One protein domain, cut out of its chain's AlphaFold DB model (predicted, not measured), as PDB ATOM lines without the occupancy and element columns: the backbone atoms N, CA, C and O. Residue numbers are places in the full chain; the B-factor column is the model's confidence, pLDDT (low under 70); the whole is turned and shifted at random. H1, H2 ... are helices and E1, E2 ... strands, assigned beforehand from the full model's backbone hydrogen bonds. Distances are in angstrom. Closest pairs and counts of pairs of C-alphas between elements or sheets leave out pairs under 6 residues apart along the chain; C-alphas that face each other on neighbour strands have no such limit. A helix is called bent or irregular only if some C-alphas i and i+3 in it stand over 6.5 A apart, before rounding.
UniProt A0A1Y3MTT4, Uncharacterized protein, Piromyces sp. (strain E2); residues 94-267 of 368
ATOM      1  N   VAL A  94      46.934  45.629   5.127       85.06
ATOM      2  CA  VAL A  94      47.537  45.513   6.453       85.06
ATOM      3  C   VAL A  94      46.574  44.754   7.358       85.06
ATOM      4  O   VAL A  94      45.367  45.009   7.362       85.06
ATOM      5  N   ASN A  95      47.102  43.798   8.119       85.56
ATOM      6  CA  ASN A  95      46.310  43.101   9.124       85.56
ATOM      7  C   ASN A  95      45.987  44.048  10.272       85.56
ATOM      8  O   ASN A  95      46.842  44.794  10.743       85.56
ATOM      9  N   LEU A  96      44.744  43.996  10.737       85.75
ATOM     10  CA  LEU A  96      44.329  44.815  11.858       85.75
ATOM     11  C   LEU A  96      44.919  44.265  13.167       85.75
ATOM     12  O   LEU A  96      44.638  43.122  13.547       85.75
ATOM     13  N   ASN A  97      45.714  45.096  13.840       82.06
ATOM     14  CA  ASN A  97      46.285  44.810  15.158       82.06
ATOM     15  C   ASN A  97      45.217  44.917  16.265       82.06
ATOM     16  O   ASN A  97      44.052  45.208  15.993       82.06
ATOM     17  N   GLY A  98      45.598  44.614  17.510       84.44
ATOM     18  CA  GLY A  98      44.745  44.790  18.688       84.44
ATOM     19  C   GLY A  98      44.638  46.250  19.136       84.44
ATOM     20  O   GLY A  98      44.839  47.180  18.355       84.44
ATOM     21  N   VAL A  99      44.273  46.447  20.399       88.19
ATOM     22  CA  VAL A  99      44.204  47.766  21.031       88.19
ATOM     23  C   VAL A  99      45.484  48.010  21.820       88.19
ATOM     24  O   VAL A  99      45.856  47.201  22.672       88.19
ATOM     25  N   ASP A 100      46.142  49.125  21.509       86.75
ATOM     26  CA  ASP A 100      47.389  49.561  22.137       86.75
ATOM     27  C   ASP A 100      47.154  50.152  23.537       86.75
ATOM     28  O   ASP A 100      46.055  50.612  23.859       86.75
ATOM     29  N   ASN A 101      48.220  50.213  24.340       87.00
ATOM     30  CA  ASN A 101      48.205  50.927  25.615       87.00
ATOM     31  C   ASN A 101      48.040  52.444  25.422       87.00
ATOM     32  O   ASN A 101      48.478  53.032  24.429       87.00
ATOM     33  N   CYS A 102      47.409  53.071  26.406       84.81
ATOM     34  CA  CYS A 102      47.293  54.503  26.552       84.81
ATOM     35  C   CYS A 102      48.639  55.100  26.967       84.81
ATOM     36  O   CYS A 102      49.480  54.433  27.574       84.81
ATOM     37  N   TYR A 103      48.802  56.381  26.655       82.56
ATOM     38  CA  TYR A 103      49.912  57.202  27.113       82.56
ATOM     39  C   TYR A 103      49.323  58.483  27.687       82.56
ATOM     40  O   TYR A 103      48.433  59.080  27.079       82.56
ATOM     41  N   GLY A 104      49.778  58.864  28.874       78.50
ATOM     42  CA  GLY A 104      49.338  60.070  29.556       78.50
ATOM     43  C   GLY A 104      49.942  61.344  28.958       78.50
ATOM     44  O   GLY A 104      50.759  61.301  28.027       78.50
ATOM     45  N   PRO A 105      49.571  62.516  29.506       74.56
ATOM     46  CA  PRO A 105      50.183  63.782  29.126       74.56
ATOM     47  C   PRO A 105      51.704  63.721  29.333       74.56
ATOM     48  O   PRO A 105      52.188  63.150  30.311       74.56
ATOM     49  N   GLU A 106      52.450  64.274  28.372       71.56
ATOM     50  CA  GLU A 106      53.925  64.317  28.366       71.56
ATOM     51  C   GLU A 106      54.623  62.941  28.397       71.56
ATOM     52  O   GLU A 106      55.782  62.838  28.789       71.56
ATOM     53  N   GLY A 107      53.942  61.872  27.961       70.25
ATOM     54  CA  GLY A 107      54.525  60.525  27.923       70.25
ATOM     55  C   GLY A 107      54.604  59.845  29.291       70.25
ATOM     56  O   GLY A 107      55.346  58.879  29.449       70.25
ATOM     57  N   SER A 108      53.855  60.344  30.277       78.69
ATOM     58  CA  SER A 108      53.668  59.671  31.562       78.69
ATOM     59  C   SER A 108      52.815  58.402  31.420       78.69
ATOM     60  O   SER A 108      51.950  58.314  30.550       78.69
ATOM     61  N   ASP A 109      53.007  57.429  32.314       79.12
ATOM     62  CA  ASP A 109      52.183  56.207  32.370       79.12
ATOM     63  C   ASP A 109      50.799  56.443  33.014       79.12
ATOM     64  O   ASP A 109      50.001  55.520  33.161       79.12
ATOM     65  N   ALA A 110      50.492  57.678  33.417       84.62
ATOM     66  CA  ALA A 110      49.242  58.041  34.070       84.62
ATOM     67  C   ALA A 110      48.103  58.169  33.046       84.62
ATOM     68  O   ALA A 110      47.826  59.255  32.529       84.62
ATOM     69  N   CYS A 111      47.443  57.053  32.738       86.88
ATOM     70  CA  CYS A 111      46.353  57.034  31.770       86.88
ATOM     71  C   CYS A 111      45.347  55.899  32.003       86.88
ATOM     72  O   CYS A 111      45.627  54.917  32.689       86.88
ATOM     73  N   ILE A 112      44.171  56.040  31.393       88.38
ATOM     74  CA  ILE A 112      43.126  55.017  31.350       88.38
ATOM     75  C   ILE A 112      42.997  54.495  29.930       88.38
ATOM     76  O   ILE A 112      42.706  55.251  28.997       88.38
ATOM     77  N   ASN A 113      43.151  53.183  29.795       88.50
ATOM     78  CA  ASN A 113      42.945  52.460  28.548       88.50
ATOM     79  C   ASN A 113      41.458  52.467  28.162       88.50
ATOM     80  O   ASN A 113      41.104  52.986  27.101       88.50
ATOM     81  N   PHE A 114      40.589  51.954  29.040       89.44
ATOM     82  CA  PHE A 114      39.146  51.901  28.811       89.44
ATOM     83  C   PHE A 114      38.319  52.351  30.012       89.44
ATOM     84  O   PHE A 114      38.441  51.820  31.115       89.44
ATOM     85  N   MET A 115      37.380  53.256  29.755       90.50
ATOM     86  CA  MET A 115      36.219  53.468  30.613       90.50
ATOM     87  C   MET A 115      35.018  52.764  30.003       90.50
ATOM     88  O   MET A 115      34.744  52.952  28.819       90.50
ATOM     89  N   PHE A 116      34.265  52.001  30.787       90.94
ATOM     90  CA  PHE A 116      33.017  51.426  30.298       90.94
ATOM     91  C   PHE A 116      31.865  51.614  31.275       90.94
ATOM     92  O   PHE A 116      32.044  51.722  32.487       90.94
ATOM     93  N   THR A 117      30.662  51.662  30.718       89.25
ATOM     94  CA  THR A 117      29.423  51.805  31.479       89.25
ATOM     95  C   THR A 117      28.281  51.102  30.758       89.25
ATOM     96  O   THR A 117      28.305  50.926  29.538       89.25
ATOM     97  N   ASN A 118      27.277  50.694  31.522       86.44
ATOM     98  CA  ASN A 118      26.042  50.087  31.034       86.44
ATOM     99  C   ASN A 118      24.856  51.067  31.020       86.44
ATOM    100  O   ASN A 118      23.724  50.661  30.763       86.44
ATOM    101  N   CYS A 119      25.107  52.343  31.324       81.25
ATOM    102  CA  CYS A 119      24.090  53.383  31.385       81.25
ATOM    103  C   CYS A 119      24.174  54.335  30.206       81.25
ATOM    104  O   CYS A 119      25.222  54.926  29.935       81.25
ATOM    105  N   ILE A 120      23.017  54.582  29.601       72.38
ATOM    106  CA  ILE A 120      22.794  55.743  28.749       72.38
ATOM    107  C   ILE A 120      22.172  56.840  29.636       72.38
ATOM    108  O   ILE A 120      21.275  56.542  30.424       72.38
ATOM    109  N   ASP A 121      22.635  58.088  29.496       65.38
ATOM    110  CA  ASP A 121      22.129  59.295  30.188       65.38
ATOM    111  C   ASP A 121      22.396  59.377  31.699       65.38
ATOM    112  O   ASP A 121      22.883  58.429  32.289       65.38
ATOM    113  N   ASN A 122      22.018  60.499  32.340       63.62
ATOM    114  CA  ASN A 122      22.266  60.927  33.740       63.62
ATOM    115  C   ASN A 122      21.868  59.954  34.877       63.62
ATOM    116  O   ASN A 122      22.081  60.270  36.050       63.62
ATOM    117  N   ASN A 123      21.315  58.785  34.570       69.94
ATOM    118  CA  ASN A 123      20.941  57.798  35.575       69.94
ATOM    119  C   ASN A 123      22.174  57.036  36.086       69.94
ATOM    120  O   ASN A 123      23.081  56.715  35.324       69.94
ATOM    121  N   ILE A 124      22.206  56.743  37.385       70.06
ATOM    122  CA  ILE A 124      23.227  55.877  37.986       70.06
ATOM    123  C   ILE A 124      22.681  54.452  37.923       70.06
ATOM    124  O   ILE A 124      21.707  54.149  38.615       70.06
ATOM    125  N   CYS A 125      23.265  53.588  37.095       68.69
ATOM    126  CA  CYS A 125      22.872  52.178  37.045       68.69
ATOM    127  C   CYS A 125      23.833  51.313  37.842       68.69
ATOM    128  O   CYS A 125      25.011  51.615  38.039       68.69
ATOM    129  N   GLN A 126      23.289  50.191  38.289       72.00
ATOM    130  CA  GLN A 126      24.067  49.129  38.885       72.00
ATOM    131  C   GLN A 126      24.854  48.398  37.794       72.00
ATOM    132  O   GLN A 126      24.317  48.103  36.725       72.00
ATOM    133  N   ARG A 127      26.117  48.092  38.089       78.94
ATOM    134  CA  ARG A 127      27.021  47.324  37.228       78.94
ATOM    135  C   ARG A 127      26.397  45.985  36.816       78.94
ATOM    136  O   ARG A 127      25.937  45.229  37.672       78.94
ATOM    137  N   ASP A 128      26.396  45.697  35.515       82.62
ATOM    138  CA  ASP A 128      25.845  44.458  34.958       82.62
ATOM    139  C   ASP A 128      26.928  43.382  34.773       82.62
ATOM    140  O   ASP A 128      27.893  43.553  34.023       82.62
ATOM    141  N   SER A 129      26.706  42.227  35.402       84.62
ATOM    142  CA  SER A 129      27.567  41.043  35.298       84.62
ATOM    143  C   SER A 129      27.703  40.484  33.874       84.62
ATOM    144  O   SER A 129      28.674  39.784  33.575       84.62
ATOM    145  N   ALA A 130      26.740  40.752  32.985       85.25
ATOM    146  CA  ALA A 130      26.817  40.347  31.584       85.25
ATOM    147  C   ALA A 130      27.913  41.121  30.843       85.25
ATOM    148  O   ALA A 130      28.722  40.523  30.133       85.25
ATOM    149  N   ILE A 131      27.976  42.435  31.059       87.94
ATOM    150  CA  ILE A 131      28.962  43.317  30.430       87.94
ATOM    151  C   ILE A 131      30.355  43.037  30.982       87.94
ATOM    152  O   ILE A 131      31.308  42.994  30.210       87.94
ATOM    153  N   ASP A 132      30.469  42.731  32.275       88.00
ATOM    154  CA  ASP A 132      31.740  42.308  32.868       88.00
ATOM    155  C   ASP A 132      32.325  41.080  32.159       88.00
ATOM    156  O   ASP A 132      33.494  41.077  31.779       88.00
ATOM    157  N   LYS A 133      31.499  40.063  31.885       88.75
ATOM    158  CA  LYS A 133      31.930  38.869  31.140       88.75
ATOM    159  C   LYS A 133      32.330  39.186  29.698       88.75
ATOM    160  O   LYS A 133      33.276  38.588  29.186       88.75
ATOM    161  N   ILE A 134      31.620  40.102  29.038       90.00
ATOM    162  CA  ILE A 134      31.964  40.562  27.684       90.00
ATOM    163  C   ILE A 134      33.325  41.266  27.712       90.00
ATOM    164  O   ILE A 134      34.210  40.916  26.935       90.00
ATOM    165  N   MET A 135      33.541  42.185  28.650       90.81
ATOM    166  CA  MET A 135      34.809  42.900  28.774       90.81
ATOM    167  C   MET A 135      35.967  41.963  29.143       90.81
ATOM    168  O   MET A 135      37.043  42.089  28.569       90.81
ATOM    169  N   THR A 136      35.760  40.953  29.994       91.06
ATOM    170  CA  THR A 136      36.804  39.959  30.305       91.06
ATOM    171  C   THR A 136      37.204  39.171  29.056       91.06
ATOM    172  O   THR A 136      38.391  38.977  28.791       91.06
ATOM    173  N   ASN A 137      36.228  38.763  28.239       90.75
ATOM    174  CA  ASN A 137      36.494  38.092  26.964       90.75
ATOM    175  C   ASN A 137      37.260  38.990  25.980       90.75
ATOM    176  O   ASN A 137      38.141  38.502  25.271       90.75
ATOM    177  N   PHE A 138      36.932  40.282  25.945       91.50
ATOM    178  CA  PHE A 138      37.633  41.274  25.135       91.50
ATOM    179  C   PHE A 138      39.100  41.413  25.559       91.50
ATOM    180  O   PHE A 138      39.991  41.326  24.711       91.50
ATOM    181  N   VAL A 139      39.362  41.550  26.863       91.12
ATOM    182  CA  VAL A 139      40.723  41.648  27.412       91.12
ATOM    183  C   VAL A 139      41.542  40.405  27.087       91.12
ATOM    184  O   VAL A 139      42.656  40.514  26.580       91.12
ATOM    185  N   GLU A 140      40.979  39.215  27.306       90.06
ATOM    186  CA  GLU A 140      41.657  37.950  27.020       90.06
ATOM    187  C   GLU A 140      42.052  37.842  25.534       90.06
ATOM    188  O   GLU A 140      43.144  37.378  25.192       90.06
ATOM    189  N   ALA A 141      41.170  38.286  24.633       89.06
ATOM    190  CA  ALA A 141      41.442  38.310  23.201       89.06
ATOM    191  C   ALA A 141      42.506  39.354  22.826       89.06
ATOM    192  O   ALA A 141      43.354  39.068  21.976       89.06
ATOM    193  N   ASN A 142      42.492  40.535  23.454       90.56
ATOM    194  CA  ASN A 142      43.472  41.591  23.197       90.56
ATOM    195  C   ASN A 142      44.874  41.209  23.692       90.56
ATOM    196  O   ASN A 142      45.839  41.303  22.933       90.56
ATOM    197  N   ASN A 143      44.969  40.675  24.912       90.50
ATOM    198  CA  ASN A 143      46.218  40.201  25.513       90.50
ATOM    199  C   ASN A 143      46.909  39.161  24.621       90.50
ATOM    200  O   ASN A 143      48.106  39.260  24.356       90.50
ATOM    201  N   LYS A 144      46.141  38.224  24.046       88.38
ATOM    202  CA  LYS A 144      46.655  37.222  23.093       88.38
ATOM    203  C   LYS A 144      47.156  37.810  21.770       88.38
ATOM    204  O   LYS A 144      47.937  37.153  21.088       88.38
ATOM    205  N   ARG A 145      46.672  38.984  21.353       86.81
ATOM    206  CA  ARG A 145      47.064  39.632  20.088       86.81
ATOM    207  C   ARG A 145      48.281  40.523  20.246       86.81
ATOM    208  O   ARG A 145      49.148  40.516  19.380       86.81
ATOM    209  N   MET A 146      48.307  41.291  21.327       86.69
ATOM    210  CA  MET A 146      49.305  42.333  21.555       86.69
ATOM    211  C   MET A 146      50.442  41.888  22.479       86.69
ATOM    212  O   MET A 146      51.411  42.623  22.631       86.69
ATOM    213  N   ASN A 147      50.352  40.686  23.065       87.12
ATOM    214  CA  ASN A 147      51.249  40.201  24.120       87.12
ATOM    215  C   ASN A 147      51.297  41.160  25.323       87.12
ATOM    216  O   ASN A 147      52.366  41.436  25.864       87.12
ATOM    217  N   TYR A 148      50.128  41.669  25.716       87.25
ATOM    218  CA  TYR A 148      49.941  42.466  26.928       87.25
ATOM    219  C   TYR A 148      49.305  41.633  28.042       87.25
ATOM    220  O   TYR A 148      48.772  40.548  27.809       87.25
ATOM    221  N   ASP A 149      49.374  42.163  29.254       85.38
ATOM    222  CA  ASP A 149      48.966  41.544  30.509       85.38
ATOM    223  C   ASP A 149      47.887  42.371  31.227       85.38
ATOM    224  O   ASP A 149      47.936  42.550  32.440       85.38
ATOM    225  N   TRP A 150      46.892  42.871  30.485       85.62
ATOM    226  CA  TRP A 150      45.776  43.601  31.092       85.62
ATOM    227  C   TRP A 150      44.996  42.720  32.068       85.62
ATOM    228  O   TRP A 150      44.766  41.535  31.794       85.62
ATOM    229  N   GLU A 151      44.536  43.314  33.168       83.25
ATOM    230  CA  GLU A 151      43.803  42.596  34.214       83.25
ATOM    231  C   GLU A 151      42.481  42.005  33.686       83.25
ATOM    232  O   GLU A 151      41.613  42.709  33.165       83.25
ATOM    233  N   THR A 152      42.318  40.688  33.847       79.31
ATOM    234  CA  THR A 152      41.176  39.924  33.304       79.31
ATOM    235  C   THR A 152      40.056  39.727  34.322       79.31
ATOM    236  O   THR A 152      38.902  39.509  33.932       79.31
ATOM    237  N   ASP A 153      40.365  39.846  35.616       77.12
ATOM    238  CA  ASP A 153      39.392  39.670  36.687       77.12
ATOM    239  C   ASP A 153      38.505  40.913  36.843       77.12
ATOM    240  O   ASP A 153      38.932  41.956  37.343       77.12
ATOM    241  N   SER A 154      37.215  40.770  36.529       76.19
ATOM    242  CA  SER A 154      36.233  41.857  36.641       76.19
ATOM    243  C   SER A 154      36.118  42.439  38.059       76.19
ATOM    244  O   SER A 154      35.776  43.611  38.222       76.19
ATOM    245  N   ASN A 155      36.416  41.640  39.089       76.12
ATOM    246  CA  ASN A 155      36.358  42.049  40.497       76.12
ATOM    247  C   ASN A 155      37.487  43.001  40.907       76.12
ATOM    248  O   ASN A 155      37.336  43.722  41.889       76.12
ATOM    249  N   LYS A 156      38.613  42.984  40.187       77.31
ATOM    250  CA  LYS A 156      39.753  43.867  40.460       77.31
ATOM    251  C   LYS A 156      39.647  45.197  39.723       77.31
ATOM    252  O   LYS A 156      40.352  46.135  40.080       77.31
ATOM    253  N   TRP A 157      38.775  45.294  38.718       80.69
ATOM    254  CA  TRP A 157      38.531  46.562  38.040       80.69
ATOM    255  C   TRP A 157      37.921  47.569  39.001       80.69
ATOM    256  O   TRP A 157      36.957  47.276  39.718       80.69
ATOM    257  N   GLU A 158      38.473  48.776  38.984       78.88
ATOM    258  CA  GLU A 158      37.978  49.847  39.823       78.88
ATOM    259  C   GLU A 158      36.553  50.224  39.425       78.88
ATOM    260  O   GLU A 158      36.241  50.436  38.252       78.88
ATOM    261  N   ASN A 159      35.691  50.344  40.433       82.56
ATOM    262  CA  ASN A 159      34.379  50.943  40.280       82.56
ATOM    263  C   ASN A 159      34.458  52.409  40.707       82.56
ATOM    264  O   ASN A 159      34.887  52.726  41.827       82.56
ATOM    265  N   TRP A 160      34.128  53.312  39.794       81.62
ATOM    266  CA  TRP A 160      34.144  54.741  40.048       81.62
ATOM    267  C   TRP A 160      32.738  55.256  40.340       81.62
ATOM    268  O   TRP A 160      31.785  54.942  39.638       81.62
ATOM    269  N   ASP A 161      32.632  56.083  41.378       78.62
ATOM    270  CA  ASP A 161      31.415  56.824  41.711       78.62
ATOM    271  C   ASP A 161      31.511  58.262  41.186       78.62
ATOM    272  O   ASP A 161      32.599  58.759  40.878       78.62
ATOM    273  N   SER A 162      30.389  58.990  41.182       72.38
ATOM    274  CA  SER A 162      30.325  60.404  40.767       72.38
ATOM    275  C   SER A 162      31.307  61.324  41.509       72.38
ATOM    276  O   SER A 162      31.682  62.373  40.998       72.38
ATOM    277  N   ASN A 163      31.767  60.934  42.700       73.69
ATOM    278  CA  ASN A 163      32.704  61.718  43.508       73.69
ATOM    279  C   ASN A 163      34.157  61.658  43.004       73.69
ATOM    280  O   ASN A 163      34.970  62.487  43.408       73.69
ATOM    281  N   LYS A 164      34.496  60.708  42.119       77.62
ATOM    282  CA  LYS A 164      35.858  60.543  41.581       77.62
ATOM    283  C   LYS A 164      36.162  61.424  40.363       77.62
ATOM    284  O   LYS A 164      37.253  61.335  39.815       77.62
ATOM    285  N   LEU A 165      35.246  62.316  39.978       74.62
ATOM    286  CA  LEU A 165      35.401  63.211  38.824       74.62
ATOM    287  C   LEU A 165      36.677  64.067  38.873       74.62
ATOM    288  O   LEU A 165      37.315  64.242  37.847       74.62
ATOM    289  N   LYS A 166      37.093  64.515  40.066       75.06
ATOM    290  CA  LYS A 166      38.258  65.400  40.276       75.06
ATOM    291  C   LYS A 166      39.575  64.666  40.554       75.06
ATOM    292  O   LYS A 166      40.564  65.295  40.931       75.06
ATOM    293  N   VAL A 167      39.579  63.334  40.498       80.81
ATOM    294  CA  VAL A 167      40.760  62.546  40.860       80.81
ATOM    295  C   VAL A 167      41.716  62.491  39.675       80.81
ATOM    296  O   VAL A 167      41.402  61.935  38.622       80.81
ATOM    297  N   GLN A 168      42.913  63.034  39.891       77.00
ATOM    298  CA  GLN A 168      44.028  62.885  38.969       77.00
ATOM    299  C   GLN A 168      44.674  61.515  39.138       77.00
ATOM    300  O   GLN A 168      44.966  61.064  40.250       77.00
ATOM    301  N   ILE A 169      44.912  60.879  38.005       82.06
ATOM    302  CA  ILE A 169      45.486  59.545  37.915       82.06
ATOM    303  C   ILE A 169      47.000  59.642  38.007       82.06
ATOM    304  O   ILE A 169      47.600  60.567  37.464       82.06
ATOM    305  N   LYS A 170      47.611  58.683  38.702       78.31
ATOM    306  CA  LYS A 170      49.069  58.595  38.870       78.31
ATOM    307  C   LYS A 170      49.678  57.360  38.212       78.31
ATOM    308  O   LYS A 170      50.868  57.370  37.927       78.31
ATOM    309  N   GLU A 171      48.875  56.329  37.971       82.38
ATOM    310  CA  GLU A 171      49.302  55.037  37.430       82.38
ATOM    311  C   GLU A 171      48.399  54.621  36.266       82.38
ATOM    312  O   GLU A 171      47.304  55.158  36.090       82.38
ATOM    313  N   ARG A 172      48.858  53.668  35.455       83.38
ATOM    314  CA  ARG A 172      48.077  53.165  34.327       83.38
ATOM    315  C   ARG A 172      46.932  52.291  34.822       83.38
ATOM    316  O   ARG A 172      47.165  51.310  35.521       83.38
ATOM    317  N   HIS A 173      45.714  52.590  34.381       85.69
ATOM    318  CA  HIS A 173      44.552  51.737  34.607       85.69
ATOM    319  C   HIS A 173      44.080  51.110  33.293       85.69
ATOM    320  O   HIS A 173      43.807  51.810  32.313       85.69
ATOM    321  N   ASP A 174      43.942  49.784  33.280       84.62
ATOM    322  CA  ASP A 174      43.543  49.050  32.077       84.62
ATOM    323  C   ASP A 174      42.046  49.205  31.782       84.62
ATOM    324  O   ASP A 174      41.641  49.601  30.689       84.62
ATOM    325  N   ILE A 175      41.199  48.917  32.768       87.88
ATOM    326  CA  ILE A 175      39.746  48.991  32.621       87.88
ATOM    327  C   ILE A 175      39.130  49.560  33.891       87.88
ATOM    328  O   ILE A 175      39.411  49.095  34.997       87.88
ATOM    329  N   ILE A 176      38.241  50.535  33.713       88.31
ATOM    330  CA  ILE A 176      37.492  51.163  34.798       88.31
ATOM    331  C   ILE A 176      35.998  51.117  34.491       88.31
ATOM    332  O   ILE A 176      35.556  51.517  33.410       88.31
ATOM    333  N   HIS A 177      35.219  50.659  35.472       88.62
ATOM    334  CA  HIS A 177      33.769  50.769  35.430       88.62
ATOM    335  C   HIS A 177      33.334  52.145  35.938       88.62
ATOM    336  O   HIS A 177      33.740  52.593  37.011       88.62
ATOM    337  N   VAL A 178      32.475  52.795  35.164       86.94
ATOM    338  CA  VAL A 178      32.033  54.172  35.372       86.94
ATOM    339  C   VAL A 178      30.510  54.201  35.551       86.94
ATOM    340  O   VAL A 178      29.805  53.438  34.883       86.94
ATOM    341  N   PRO A 179      29.948  55.081  36.408       84.06
ATOM    342  CA  PRO A 179      28.543  54.978  36.784       84.06
ATOM    343  C   PRO A 179      27.600  55.468  35.681       84.06
ATOM    344  O   PRO A 179      26.400  55.220  35.754       84.06
ATOM    345  N   ASN A 180      28.116  56.212  34.694       85.69
ATOM    346  CA  ASN A 180      27.312  56.882  33.683       85.69
ATOM    347  C   ASN A 180      28.117  57.273  32.431       85.69
ATOM    348  O   ASN A 180      29.271  57.683  32.547       85.69
ATOM    349  N   GLY A 181      27.492  57.290  31.250       84.88
ATOM    350  CA  GLY A 181      28.060  57.903  30.043       84.88
ATOM    351  C   GLY A 181      28.376  59.403  30.182       84.88
ATOM    352  O   GLY A 181      29.416  59.853  29.706       84.88
ATOM    353  N   LYS A 182      27.552  60.182  30.901       87.62
ATOM    354  CA  LYS A 182      27.836  61.599  31.197       87.62
ATOM    355  C   LYS A 182      29.098  61.772  32.039       87.62
ATOM    356  O   LYS A 182      29.834  62.726  31.820       87.62
ATOM    357  N   PHE A 183      29.374  60.845  32.958       88.38
ATOM    358  CA  PHE A 183      30.607  60.891  33.742       88.38
ATOM    359  C   PHE A 183      31.825  60.798  32.827       88.38
ATOM    360  O   PHE A 183      32.766  61.557  33.017       88.38
ATOM    361  N   ILE A 184      31.800  59.909  31.825       88.12
ATOM    362  CA  ILE A 184      32.894  59.792  30.852       88.12
ATOM    363  C   ILE A 184      33.114  61.153  30.183       88.12
ATOM    364  O   ILE A 184      34.227  61.663  30.189       88.12
ATOM    365  N   TYR A 185      32.050  61.784  29.682       87.62
ATOM    366  CA  TYR A 185      32.152  63.096  29.038       87.62
ATOM    367  C   TYR A 185      32.703  64.186  29.971       87.62
ATOM    368  O   TYR A 185      33.651  64.884  29.610       87.62
ATOM    369  N   ASP A 186      32.139  64.317  31.174       89.31
ATOM    370  CA  ASP A 186      32.542  65.337  32.144       89.31
ATOM    371  C   ASP A 186      33.999  65.105  32.617       89.31
ATOM    372  O   ASP A 186      34.758  66.062  32.763       89.31
ATOM    373  N   TYR A 187      34.429  63.844  32.767       88.06
ATOM    374  CA  TYR A 187      35.800  63.492  33.146       88.06
ATOM    375  C   TYR A 187      36.815  63.843  32.055       88.06
ATOM    376  O   TYR A 187      37.843  64.445  32.358       88.06
ATOM    377  N   VAL A 188      36.526  63.512  30.790       87.31
ATOM    378  CA  VAL A 188      37.399  63.857  29.652       87.31
ATOM    379  C   VAL A 188      37.487  65.371  29.448       87.31
ATOM    380  O   VAL A 188      38.536  65.880  29.055       87.31
ATOM    381  N   ALA A 189      36.409  66.104  29.735       87.06
ATOM    382  CA  ALA A 189      36.415  67.562  29.682       87.06
ATOM    383  C   ALA A 189      37.318  68.194  30.761       87.06
ATOM    384  O   ALA A 189      37.990  69.185  30.476       87.06
ATOM    385  N   GLU A 190      37.353  67.631  31.975       87.38
ATOM    386  CA  GLU A 190      38.196  68.119  33.079       87.38
ATOM    387  C   GLU A 190      39.656  67.636  32.968       87.38
ATOM    388  O   GLU A 190      40.582  68.387  33.275       87.38
ATOM    389  N   HIS A 191      39.877  66.416  32.470       85.88
ATOM    390  CA  HIS A 191      41.188  65.776  32.349       85.88
ATOM    391  C   HIS A 191      41.529  65.499  30.882       85.88
ATOM    392  O   HIS A 191      41.187  64.462  30.310       85.88
ATOM    393  N   GLN A 192      42.245  66.434  30.262       83.12
ATOM    394  CA  GLN A 192      42.669  66.293  28.871       83.12
ATOM    395  C   GLN A 192      43.790  65.254  28.729       83.12
ATOM    396  O   GLN A 192      44.747  65.246  29.500       83.12
ATOM    397  N   ASN A 193      43.698  64.421  27.688       80.69
ATOM    398  CA  ASN A 193      44.726  63.452  27.285       80.69
ATOM    399  C   ASN A 193      45.074  62.366  28.328       80.69
ATOM    400  O   ASN A 193      46.168  61.810  28.301       80.69
ATOM    401  N   THR A 194      44.160  62.062  29.253       85.19
ATOM    402  CA  THR A 194      44.341  60.999  30.262       85.19
ATOM    403  C   THR A 194      43.567  59.724  29.938       85.19
ATOM    404  O   THR A 194      43.909  58.659  30.440       85.19
ATOM    405  N   THR A 195      42.530  59.799  29.104       87.25
ATOM    406  CA  THR A 195      41.687  58.655  28.727       87.25
ATOM    407  C   THR A 195      41.790  58.399  27.229       87.25
ATOM    408  O   THR A 195      41.772  59.337  26.431       87.25
ATOM    409  N   ASN A 196      41.914  57.128  26.846       86.38
ATOM    410  CA  ASN A 196      42.051  56.735  25.445       86.38
ATOM    411  C   ASN A 196      40.679  56.443  24.815       86.38
ATOM    412  O   ASN A 196      40.297  57.076  23.828       86.38
ATOM    413  N   TYR A 197      39.902  55.541  25.431       90.12
ATOM    414  CA  TYR A 197      38.592  55.129  24.923       90.12
ATOM    415  C   TYR A 197      37.523  55.039  26.019       90.12
ATOM    416  O   TYR A 197      37.772  54.587  27.137       90.12
ATOM    417  N   GLY A 198      36.300  55.430  25.664       90.62
ATOM    418  CA  GLY A 198      35.089  55.212  26.451       90.62
ATOM    419  C   GLY A 198      34.123  54.292  25.707       90.62
ATOM    420  O   GLY A 198      33.958  54.433  24.501       90.62
ATOM    421  N   VAL A 199      33.465  53.360  26.392       91.88
ATOM    422  CA  VAL A 199      32.470  52.463  25.788       91.88
ATOM    423  C   VAL A 199      31.173  52.505  26.585       91.88
ATOM    424  O   VAL A 199      31.155  52.281  27.793       91.88
ATOM    425  N   ILE A 200      30.068  52.775  25.900       91.69
ATOM    426  CA  ILE A 200      28.728  52.766  26.485       91.69
ATOM    427  C   ILE A 200      27.976  51.578  25.904       91.69
ATOM    428  O   ILE A 200      27.738  51.531  24.698       91.69
ATOM    429  N   PHE A 201      27.598  50.632  26.756       90.06
ATOM    430  CA  PHE A 201      26.800  49.471  26.382       90.06
ATOM    431  C   PHE A 201      25.316  49.710  26.653       90.06
ATOM    432  O   PHE A 201      24.938  50.303  27.658       90.06
ATOM    433  N   ASP A 202      24.475  49.188  25.767       86.62
ATOM    434  CA  ASP A 202      23.028  49.129  25.912       86.62
ATOM    435  C   ASP A 202      22.537  47.766  25.438       86.62
ATOM    436  O   ASP A 202      22.477  47.478  24.239       86.62
ATOM    437  N   ILE A 203      22.226  46.907  26.404       84.06
ATOM    438  CA  ILE A 203      21.739  45.555  26.158       84.06
ATOM    439  C   ILE A 203      20.250  45.546  26.477       84.06
ATOM    440  O   ILE A 203      19.846  45.705  27.630       84.06
ATOM    441  N   LYS A 204      19.422  45.356  25.448       82.44
ATOM    442  CA  LYS A 204      17.965  45.283  25.597       82.44
ATOM    443  C   LYS A 204      17.472  43.894  25.254       82.44
ATOM    444  O   LYS A 204      17.643  43.427  24.130       82.44
ATOM    445  N   ASN A 205      16.809  43.270  26.218       81.12
ATOM    446  CA  ASN A 205      16.184  41.967  26.049       81.12
ATOM    447  C   ASN A 205      14.684  42.174  25.845       81.12
ATOM    448  O   ASN A 205      13.955  42.431  26.801       81.12
ATOM    449  N   THR A 206      14.226  42.060  24.600       78.31
ATOM    450  CA  THR A 206      12.808  42.198  24.254       78.31
ATOM    451  C   THR A 206      12.330  40.891  23.637       78.31
ATOM    452  O   THR A 206      12.835  40.468  22.602       78.31
ATOM    453  N   ASN A 207      11.343  40.245  24.263       74.75
ATOM    454  CA  ASN A 207      10.666  39.049  23.741       74.75
ATOM    455  C   ASN A 207      11.611  37.895  23.338       74.75
ATOM    456  O   ASN A 207      11.391  37.232  22.329       74.75
ATOM    457  N   GLY A 208      12.676  37.658  24.112       74.75
ATOM    458  CA  GLY A 208      13.636  36.574  23.859       74.75
ATOM    459  C   GLY A 208      14.715  36.887  22.814       74.75
ATOM    460  O   GLY A 208      15.620  36.077  22.638       74.75
ATOM    461  N   LEU A 209      14.673  38.061  22.174       78.25
ATOM    462  CA  LEU A 209      15.796  38.597  21.406       78.25
ATOM    463  C   LEU A 209      16.621  39.536  22.288       78.25
ATOM    464  O   LEU A 209      16.098  40.505  22.847       78.25
ATOM    465  N   THR A 210      17.920  39.258  22.380       83.06
ATOM    466  CA  THR A 210      18.896  40.137  23.022       83.06
ATOM    467  C   THR A 210      19.525  41.031  21.952       83.06
ATOM    468  O   THR A 210      20.175  40.557  21.021       83.06
ATOM    469  N   ASN A 211      19.278  42.339  22.031       86.62
ATOM    470  CA  ASN A 211      19.899  43.316  21.145       86.62
ATOM    471  C   ASN A 211      21.103  43.940  21.854       86.62
ATOM    472  O   ASN A 211      20.940  44.591  22.889       86.62
ATOM    473  N   TYR A 212      22.293  43.735  21.291       88.25
ATOM    474  CA  TYR A 212      23.535  44.317  21.780       88.25
ATOM    475  C   TYR A 212      23.830  45.597  21.009       88.25
ATOM    476  O   TYR A 212      24.080  45.568  19.805       88.25
ATOM    477  N   ARG A 213      23.832  46.726  21.713       89.75
ATOM    478  CA  ARG A 213      24.257  48.016  21.179       89.75
ATOM    479  C   ARG A 213      25.424  48.532  22.006       89.75
ATOM    480  O   ARG A 213      25.385  48.483  23.230       89.75
ATOM    481  N   TYR A 214      26.448  49.051  21.344       91.94
ATOM    482  CA  TYR A 214      27.545  49.743  22.007       91.94
ATOM    483  C   TYR A 214      27.891  51.035  21.265       91.94
ATOM    484  O   TYR A 214      27.630  51.172  20.069       91.94
ATOM    485  N   GLN A 215      28.455  51.997  21.984       91.50
ATOM    486  CA  GLN A 215      28.964  53.252  21.438       91.50
ATOM    487  C   GLN A 215      30.393  53.446  21.929       91.50
ATOM    488  O   GLN A 215      30.642  53.340  23.128       91.50
ATOM    489  N   VAL A 216      31.318  53.725  21.011       91.38
ATOM    490  CA  VAL A 216      32.722  54.001  21.335       91.38
ATOM    491  C   VAL A 216      32.953  55.505  21.268       91.38
ATOM    492  O   VAL A 216      32.743  56.134  20.234       91.38
ATOM    493  N   LEU A 217      33.387  56.069  22.385       88.94
ATOM    494  CA  LEU A 217      33.818  57.446  22.545       88.94
ATOM    495  C   LEU A 217      35.342  57.485  22.465       88.94
ATOM    496  O   LEU A 217      36.029  56.701  23.115       88.94
ATOM    497  N   TYR A 218      35.870  58.404  21.669       86.62
ATOM    498  CA  TYR A 218      37.304  58.609  21.513       86.62
ATOM    499  C   TYR A 218      37.588  60.097  21.331       86.62
ATOM    500  O   TYR A 218      36.738  60.856  20.856       86.62
ATOM    501  N   ASN A 219      38.799  60.516  21.688       81.62
ATOM    502  CA  ASN A 219      39.246  61.874  21.428       81.62
ATOM    503  C   ASN A 219      39.798  61.985  19.996       81.62
ATOM    504  O   ASN A 219      40.669  61.218  19.598       81.62
ATOM    505  N   SER A 220      39.296  62.937  19.207       77.25
ATOM    506  CA  SER A 220      39.764  63.160  17.831       77.25
ATOM    507  C   SER A 220      40.952  64.121  17.737       77.25
ATOM    508  O   SER A 220      41.684  64.086  16.747       77.25
ATOM    509  N   THR A 221      41.171  64.974  18.743       74.00
ATOM    510  CA  THR A 221      42.171  66.053  18.667       74.00
ATOM    511  C   THR A 221      43.605  65.534  18.727       74.00
ATOM    512  O   THR A 221      44.478  66.084  18.058       74.00
ATOM    513  N   THR A 222      43.841  64.432  19.441       63.72
ATOM    514  CA  THR A 222      45.148  63.758  19.557       63.72
ATOM    515  C   THR A 222      45.626  63.134  18.246       63.72
ATOM    516  O   THR A 222      46.810  62.862  18.106       63.72
ATOM    517  N   HIS A 223      44.737  62.951  17.264       62.09
ATOM    518  CA  HIS A 223      45.018  62.241  16.010       62.09
ATOM    519  C   HIS A 223      44.916  63.136  14.764       62.09
ATOM    520  O   HIS A 223      44.761  62.653  13.641       62.09
ATOM    521  N   PHE A 224      44.980  64.461  14.934       55.81
ATOM    522  CA  PHE A 224      44.800  65.407  13.827       55.81
ATOM    523  C   PHE A 224      45.970  65.416  12.824       55.81
ATOM    524  O   PHE A 224      45.788  65.859  11.679       55.81
ATOM    525  N   ASN A 225      47.152  64.924  13.216       55.41
ATOM    526  CA  ASN A 225      48.343  64.966  12.374       55.41
ATOM    527  C   ASN A 225      48.196  64.039  11.151       55.41
ATOM    528  O   ASN A 225      47.746  62.902  11.261       55.41
ATOM    529  N   SER A 226      48.534  64.548   9.963       50.66
ATOM    530  CA  SER A 226      48.167  63.943   8.666       50.66
ATOM    531  C   SER A 226      48.660  62.503   8.453       50.66
ATOM    532  O   SER A 226      47.994  61.741   7.759       50.66
ATOM    533  N   THR A 227      49.752  62.102   9.106       55.34
ATOM    534  CA  THR A 227      50.301  60.736   9.076       55.34
ATOM    535  C   THR A 227      49.540  59.747   9.965       55.34
ATOM    536  O   THR A 227      49.634  58.541   9.763       55.34
ATOM    537  N   GLU A 228      48.761  60.232  10.935       52.44
ATOM    538  CA  GLU A 228      48.070  59.425  11.954       52.44
ATOM    539  C   GLU A 228      46.545  59.383  11.768       52.44
ATOM    540  O   GLU A 228      45.849  58.602  12.414       52.44
ATOM    541  N   ARG A 229      45.984  60.158  10.835       48.97
ATOM    542  CA  ARG A 229      44.534  60.114  10.556       48.97
ATOM    543  C   ARG A 229      44.064  58.714  10.146       48.97
ATOM    544  O   ARG A 229      42.969  58.285  10.516       48.97
ATOM    545  N   HIS A 230      44.908  57.985   9.418       55.53
ATOM    546  CA  HIS A 230      44.647  56.603   9.019       55.53
ATOM    547  C   HIS A 230      44.805  55.616  10.188       55.53
ATOM    548  O   HIS A 230      44.047  54.648  10.270       55.53
ATOM    549  N   SER A 231      45.700  55.895  11.146       67.75
ATOM    550  CA  SER A 231      45.906  55.033  12.315       67.75
ATOM    551  C   SER A 231      44.720  55.080  13.285       67.75
ATOM    552  O   SER A 231      44.355  54.046  13.843       67.75
ATOM    553  N   LEU A 232      44.042  56.227  13.420       75.50
ATOM    554  CA  LEU A 232      42.836  56.344  14.249       75.50
ATOM    555  C   LEU A 232      41.704  55.428  13.762       75.50
ATOM    556  O   LEU A 232      41.099  54.710  14.558       75.50
ATOM    557  N   SER A 233      41.434  55.422  12.453       78.25
ATOM    558  CA  SER A 233      40.367  54.591  11.874       78.25
ATOM    559  C   SER A 233      40.643  53.100  12.093       78.25
ATOM    560  O   SER A 233      39.738  52.340  12.433       78.25
ATOM    561  N   MET A 234      41.910  52.692  11.967       83.75
ATOM    562  CA  MET A 234      42.344  51.322  12.253       83.75
ATOM    563  C   MET A 234      42.186  50.969  13.736       83.75
ATOM    564  O   MET A 234      41.686  49.895  14.054       83.75
ATOM    565  N   ARG A 235      42.549  51.878  14.649       84.69
ATOM    566  CA  ARG A 235      42.396  51.681  16.099       84.69
ATOM    567  C   ARG A 235      40.936  51.557  16.529       84.69
ATOM    568  O   ARG A 235      40.594  50.677  17.305       84.69
ATOM    569  N   ILE A 236      40.039  52.378  15.989       87.88
ATOM    570  CA  ILE A 236      38.602  52.253  16.288       87.88
ATOM    571  C   ILE A 236      38.057  50.929  15.735       87.88
ATOM    572  O   ILE A 236      37.300  50.235  16.415       87.88
ATOM    573  N   ALA A 237      38.479  50.542  14.529       89.44
ATOM    574  CA  ALA A 237      38.112  49.255  13.954       89.44
ATOM    575  C   ALA A 237      38.635  48.071  14.790       89.44
ATOM    576  O   ALA A 237      37.950  47.051  14.877       89.44
ATOM    577  N   SER A 238      39.815  48.179  15.424       89.56
ATOM    578  CA  SER A 238      40.347  47.106  16.276       89.56
ATOM    579  C   SER A 238      39.539  46.937  17.559       89.56
ATOM    580  O   SER A 238      39.274  45.802  17.962       89.56
ATOM    581  N   ILE A 239      39.056  48.042  18.136       91.25
ATOM    582  CA  ILE A 239      38.122  48.030  19.269       91.25
ATOM    583  C   ILE A 239      36.805  47.380  18.859       91.25
ATOM    584  O   ILE A 239      36.374  46.435  19.513       91.25
ATOM    585  N   ALA A 240      36.190  47.842  17.766       91.94
ATOM    586  CA  ALA A 240      34.924  47.297  17.279       91.94
ATOM    587  C   ALA A 240      35.029  45.786  17.028       91.94
ATOM    588  O   ALA A 240      34.240  45.017  17.568       91.94
ATOM    589  N   ARG A 241      36.083  45.343  16.330       92.25
ATOM    590  CA  ARG A 241      36.378  43.919  16.122       92.25
ATOM    591  C   ARG A 241      36.479  43.151  17.437       92.25
ATOM    592  O   ARG A 241      35.929  42.061  17.540       92.25
ATOM    593  N   GLY A 242      37.225  43.672  18.409       91.31
ATOM    594  CA  GLY A 242      37.395  43.003  19.695       91.31
ATOM    595  C   GLY A 242      36.085  42.914  20.480       91.31
ATOM    596  O   GLY A 242      35.794  41.865  21.053       91.31
ATOM    597  N   LEU A 243      35.294  43.990  20.495       92.06
ATOM    598  CA  LEU A 243      33.990  44.025  21.157       92.06
ATOM    599  C   LEU A 243      33.010  43.051  20.498       92.06
ATOM    600  O   LEU A 243      32.383  42.263  21.201       92.06
ATOM    601  N   ASP A 244      32.936  43.033  19.168       91.88
ATOM    602  CA  ASP A 244      32.075  42.111  18.427       91.88
ATOM    603  C   ASP A 244      32.469  40.651  18.680       91.88
ATOM    604  O   ASP A 244      31.616  39.807  18.958       91.88
ATOM    605  N   GLU A 245      33.765  40.331  18.657       91.06
ATOM    606  CA  GLU A 245      34.249  38.986  18.985       91.06
ATOM    607  C   GLU A 245      33.876  38.570  20.412       91.06
ATOM    608  O   GLU A 245      33.489  37.415  20.632       91.06
ATOM    609  N   ALA A 246      33.958  39.497  21.369       90.56
ATOM    610  CA  ALA A 246      33.620  39.260  22.765       90.56
ATOM    611  C   ALA A 246      32.110  39.082  22.986       90.56
ATOM    612  O   ALA A 246      31.702  38.180  23.724       90.56
ATOM    613  N   ILE A 247      31.280  39.885  22.314       90.62
ATOM    614  CA  ILE A 247      29.817  39.766  22.332       90.62
ATOM    615  C   ILE A 247      29.396  38.434  21.709       90.62
ATOM    616  O   ILE A 247      28.593  37.712  22.298       90.62
ATOM    617  N   VAL A 248      29.973  38.048  20.567       90.19
ATOM    618  CA  VAL A 248      29.664  36.765  19.914       90.19
ATOM    619  C   VAL A 248      30.120  35.583  20.773       90.19
ATOM    620  O   VAL A 248      29.406  34.582  20.863       90.19
ATOM    621  N   LYS A 249      31.268  35.686  21.458       89.81
ATOM    622  CA  LYS A 249      31.709  34.665  22.424       89.81
ATOM    623  C   LYS A 249      30.721  34.541  23.586       89.81
ATOM    624  O   LYS A 249      30.361  33.430  23.964       89.81
ATOM    625  N   TYR A 250      30.247  35.669  24.114       88.56
ATOM    626  CA  TYR A 250      29.264  35.703  25.194       88.56
ATOM    627  C   TYR A 250      27.908  35.118  24.768       88.56
ATOM    628  O   TYR A 250      27.367  34.258  25.460       88.56
ATOM    629  N   ALA A 251      27.393  35.514  23.601       87.12
ATOM    630  CA  ALA A 251      26.105  35.058  23.081       87.12
ATOM    631  C   ALA A 251      26.064  33.537  22.845       87.12
ATOM    632  O   ALA A 251      25.050  32.893  23.107       87.12
ATOM    633  N   ASN A 252      27.178  32.937  22.409       84.50
ATOM    634  CA  ASN A 252      27.258  31.498  22.150       84.50
ATOM    635  C   ASN A 252      27.340  30.625  23.416       84.50
ATOM    636  O   ASN A 252      27.259  29.404  23.300       84.50
ATOM    637  N   SER A 253      27.504  31.208  24.615       75.75
ATOM    638  CA  SER A 253      27.543  30.529  25.930       75.75
ATOM    639  C   SER A 253      28.585  29.404  26.118       75.75
ATOM    640  O   SER A 253      28.735  28.896  27.228       75.75
ATOM    641  N   ASN A 254      29.330  29.009  25.079       76.88
ATOM    642  CA  ASN A 254      30.337  27.951  25.127       76.88
ATOM    643  C   ASN A 254      31.747  28.547  25.321       76.88
ATOM    644  O   ASN A 254      32.230  29.258  24.436       76.88
ATOM    645  N   PRO A 255      32.445  28.233  26.430       69.75
ATOM    646  CA  PRO A 255      33.746  28.822  26.752       69.75
ATOM    647  C   PRO A 255      34.885  28.381  25.818       69.75
ATOM    648  O   PRO A 255      35.891  29.081  25.725       69.75
ATOM    649  N   ASN A 256      34.735  27.259  25.107       70.19
ATOM    650  CA  ASN A 256      35.805  26.687  24.280       70.19
ATOM    651  C   ASN A 256      35.849  27.237  22.846       70.19
ATOM    652  O   ASN A 256      36.780  26.932  22.101       70.19
ATOM    653  N   ILE A 257      34.856  28.028  22.432       76.62
ATOM    654  CA  ILE A 257      34.810  28.575  21.074       76.62
ATOM    655  C   ILE A 257      35.661  29.846  21.024       76.62
ATOM    656  O   ILE A 257      35.325  30.868  21.622       76.62
ATOM    657  N   THR A 258      36.765  29.800  20.278       71.38
ATOM    658  CA  THR A 258      37.572  30.988  19.987       71.38
ATOM    659  C   THR A 258      37.000  31.717  18.775       71.38
ATOM    660  O   THR A 258      37.219  31.304  17.636       71.38
ATOM    661  N   THR A 259      36.277  32.808  19.005       79.06
ATOM    662  CA  THR A 259      35.790  33.703  17.951       79.06
ATOM    663  C   THR A 259      36.937  34.612  17.500       79.06
ATOM    664  O   THR A 259      37.447  35.428  18.263       79.06
ATOM    665  N   LYS A 260      37.407  34.432  16.263       83.25
ATOM    666  CA  LYS A 260      38.440  35.280  15.653       83.25
ATOM    667  C   LYS A 260      37.951  35.747  14.292       83.25
ATOM    668  O   LYS A 260      37.824  34.940  13.376       83.25
ATOM    669  N   PHE A 261      37.710  37.041  14.144       86.94
ATOM    670  CA  PHE A 261      37.451  37.651  12.847       86.94
ATOM    671  C   PHE A 261      38.779  38.024  12.217       86.94
ATOM    672  O   PHE A 261      39.604  38.631  12.886       86.94
ATOM    673  N   ASN A 262      39.030  37.652  10.963       86.44
ATOM    674  CA  ASN A 262      40.218  38.115  10.249       86.44
ATOM    675  C   ASN A 262      39.846  39.367   9.451       86.44
ATOM    676  O   ASN A 262      39.107  39.266   8.476       86.44
ATOM    677  N   ILE A 263      40.312  40.535   9.900       87.56
ATOM    678  CA  ILE A 263      40.027  41.817   9.251       87.56
ATOM    679  C   ILE A 263      41.320  42.351   8.646       87.56
ATOM    680  O   ILE A 263      42.289  42.627   9.357       87.56
ATOM    681  N   GLU A 264      41.304  42.504   7.328       88.69
ATOM    682  CA  GLU A 264      42.339  43.175   6.551       88.69
ATOM    683  C   GLU A 264      41.842  44.577   6.211       88.69
ATOM    684  O   GLU A 264      40.763  44.737   5.638       88.69
ATOM    685  N   VAL A 265      42.628  45.593   6.558       85.62
ATOM    686  CA  VAL A 265      42.345  46.979   6.190       85.62
ATOM    687  C   VAL A 265      43.216  47.387   5.012       85.62
ATOM    688  O   VAL A 265      44.349  46.928   4.850       85.62
ATOM    689  N   LYS A 266      42.662  48.238   4.156       85.12
ATOM    690  CA  LYS A 266      43.336  48.770   2.978       85.12
ATOM    691  C   LYS A 266      42.937  50.229   2.810       85.12
ATOM    692  O   LYS A 266      41.783  50.583   3.043       85.12
ATOM    693  N   GLU A 267      43.894  51.053   2.413       80.12
ATOM    694  CA  GLU A 267      43.641  52.459   2.116       80.12
ATOM    695  C   GLU A 267      42.803  52.627   0.845       80.12
ATOM    696  O   GLU A 267      42.741  51.748  -0.022       80.12
TER     697      GLU A 267
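This is residues 94 to 267 of the 368 residues of an uncharacterized protein of Piromyces sp. (strain E2) (UniProt A0A1Y3MTT4). Look for a four-stranded sheet between layers of helix: H1 and H4, at a steep angle to each other, lie over one face, and H3 lies over the other with little H2 packed on it. The long hairpin E3 and E4 reaches past the shorter E1 and E2, while E5, beyond H4, pairs with residues 94 to 95. The 174 printed residues hold four named helices and five named strands, in the order E1 H1 H2 E2 H3 E3 E4 H4 E5; the class is mixed, and so is the sheet, E2 E1 E3 E4. The whole is compact, with a radius of gyration of the C-alphas of 16.1 A and spans of 45 by 41 by 26 A.

Start at E1, residues 112 to 117: its parallel neighbours are E2, residues 173 to 177, with N 113 and O 173 2.9 A apart, and E3, residues 195 to 206, with N 199 and O 115 2.8 A apart. E3 makes a hairpin with antiparallel E4, residues 209 to 218, where N 217 and O 198 are 2.7 A apart. On one face find H1, residues 129 to 146, at a height over the sheet of 8.1 A, and H4, residues 229 to 251, at 9.8 A. Residues 242 to 250 alone of H4 touch H1, closest at the C-alphas of Phe 138 and Ala 246, 5.1 A, at a steep tilt of 52 degrees, opposite ways. H3, residues 181 to 190, is on the opposite face at 9.5 A, giving three layers, helices on both faces of a sheet. H2, residues 162 to 166, is irregular, with C-alphas 163 and 166 7.4 A apart; it touches H3, closest at the C-alphas of Leu 165 and Tyr 187, 5.7 A. E1, H1 H2, E2 is a strand-helix-strand unit, parallel neighbours with helices between; E2, H3, E3 is a split one, with E1 between its strands, and both crossovers are right-handed. Every O i to N i+4 pair is within hydrogen-bond range in H1 and H3, 18 of 19 in H4, and 0 of 1 in H2, with 0 of 2 O i to N i+3 pairs.

Find C-alpha 112 at (43.126, 55.017, 31.350), where E1 begins. E3 and H4 each run 33.5 A, E4 29.4 A and H1 25.8 A; E5, residues 264 to 266, ends at C-alpha 266 (43.336, 48.770, 2.978).

The C-alphas of Glu 106 and Asn 207 are farthest apart, 50.3 A. The printed part has no cut; the links E1 to H1, H1 to H2 and H4 to E5 are long. The pLDDT is under 70 at residues 121 to 123, 125, 222 to 231 and 255.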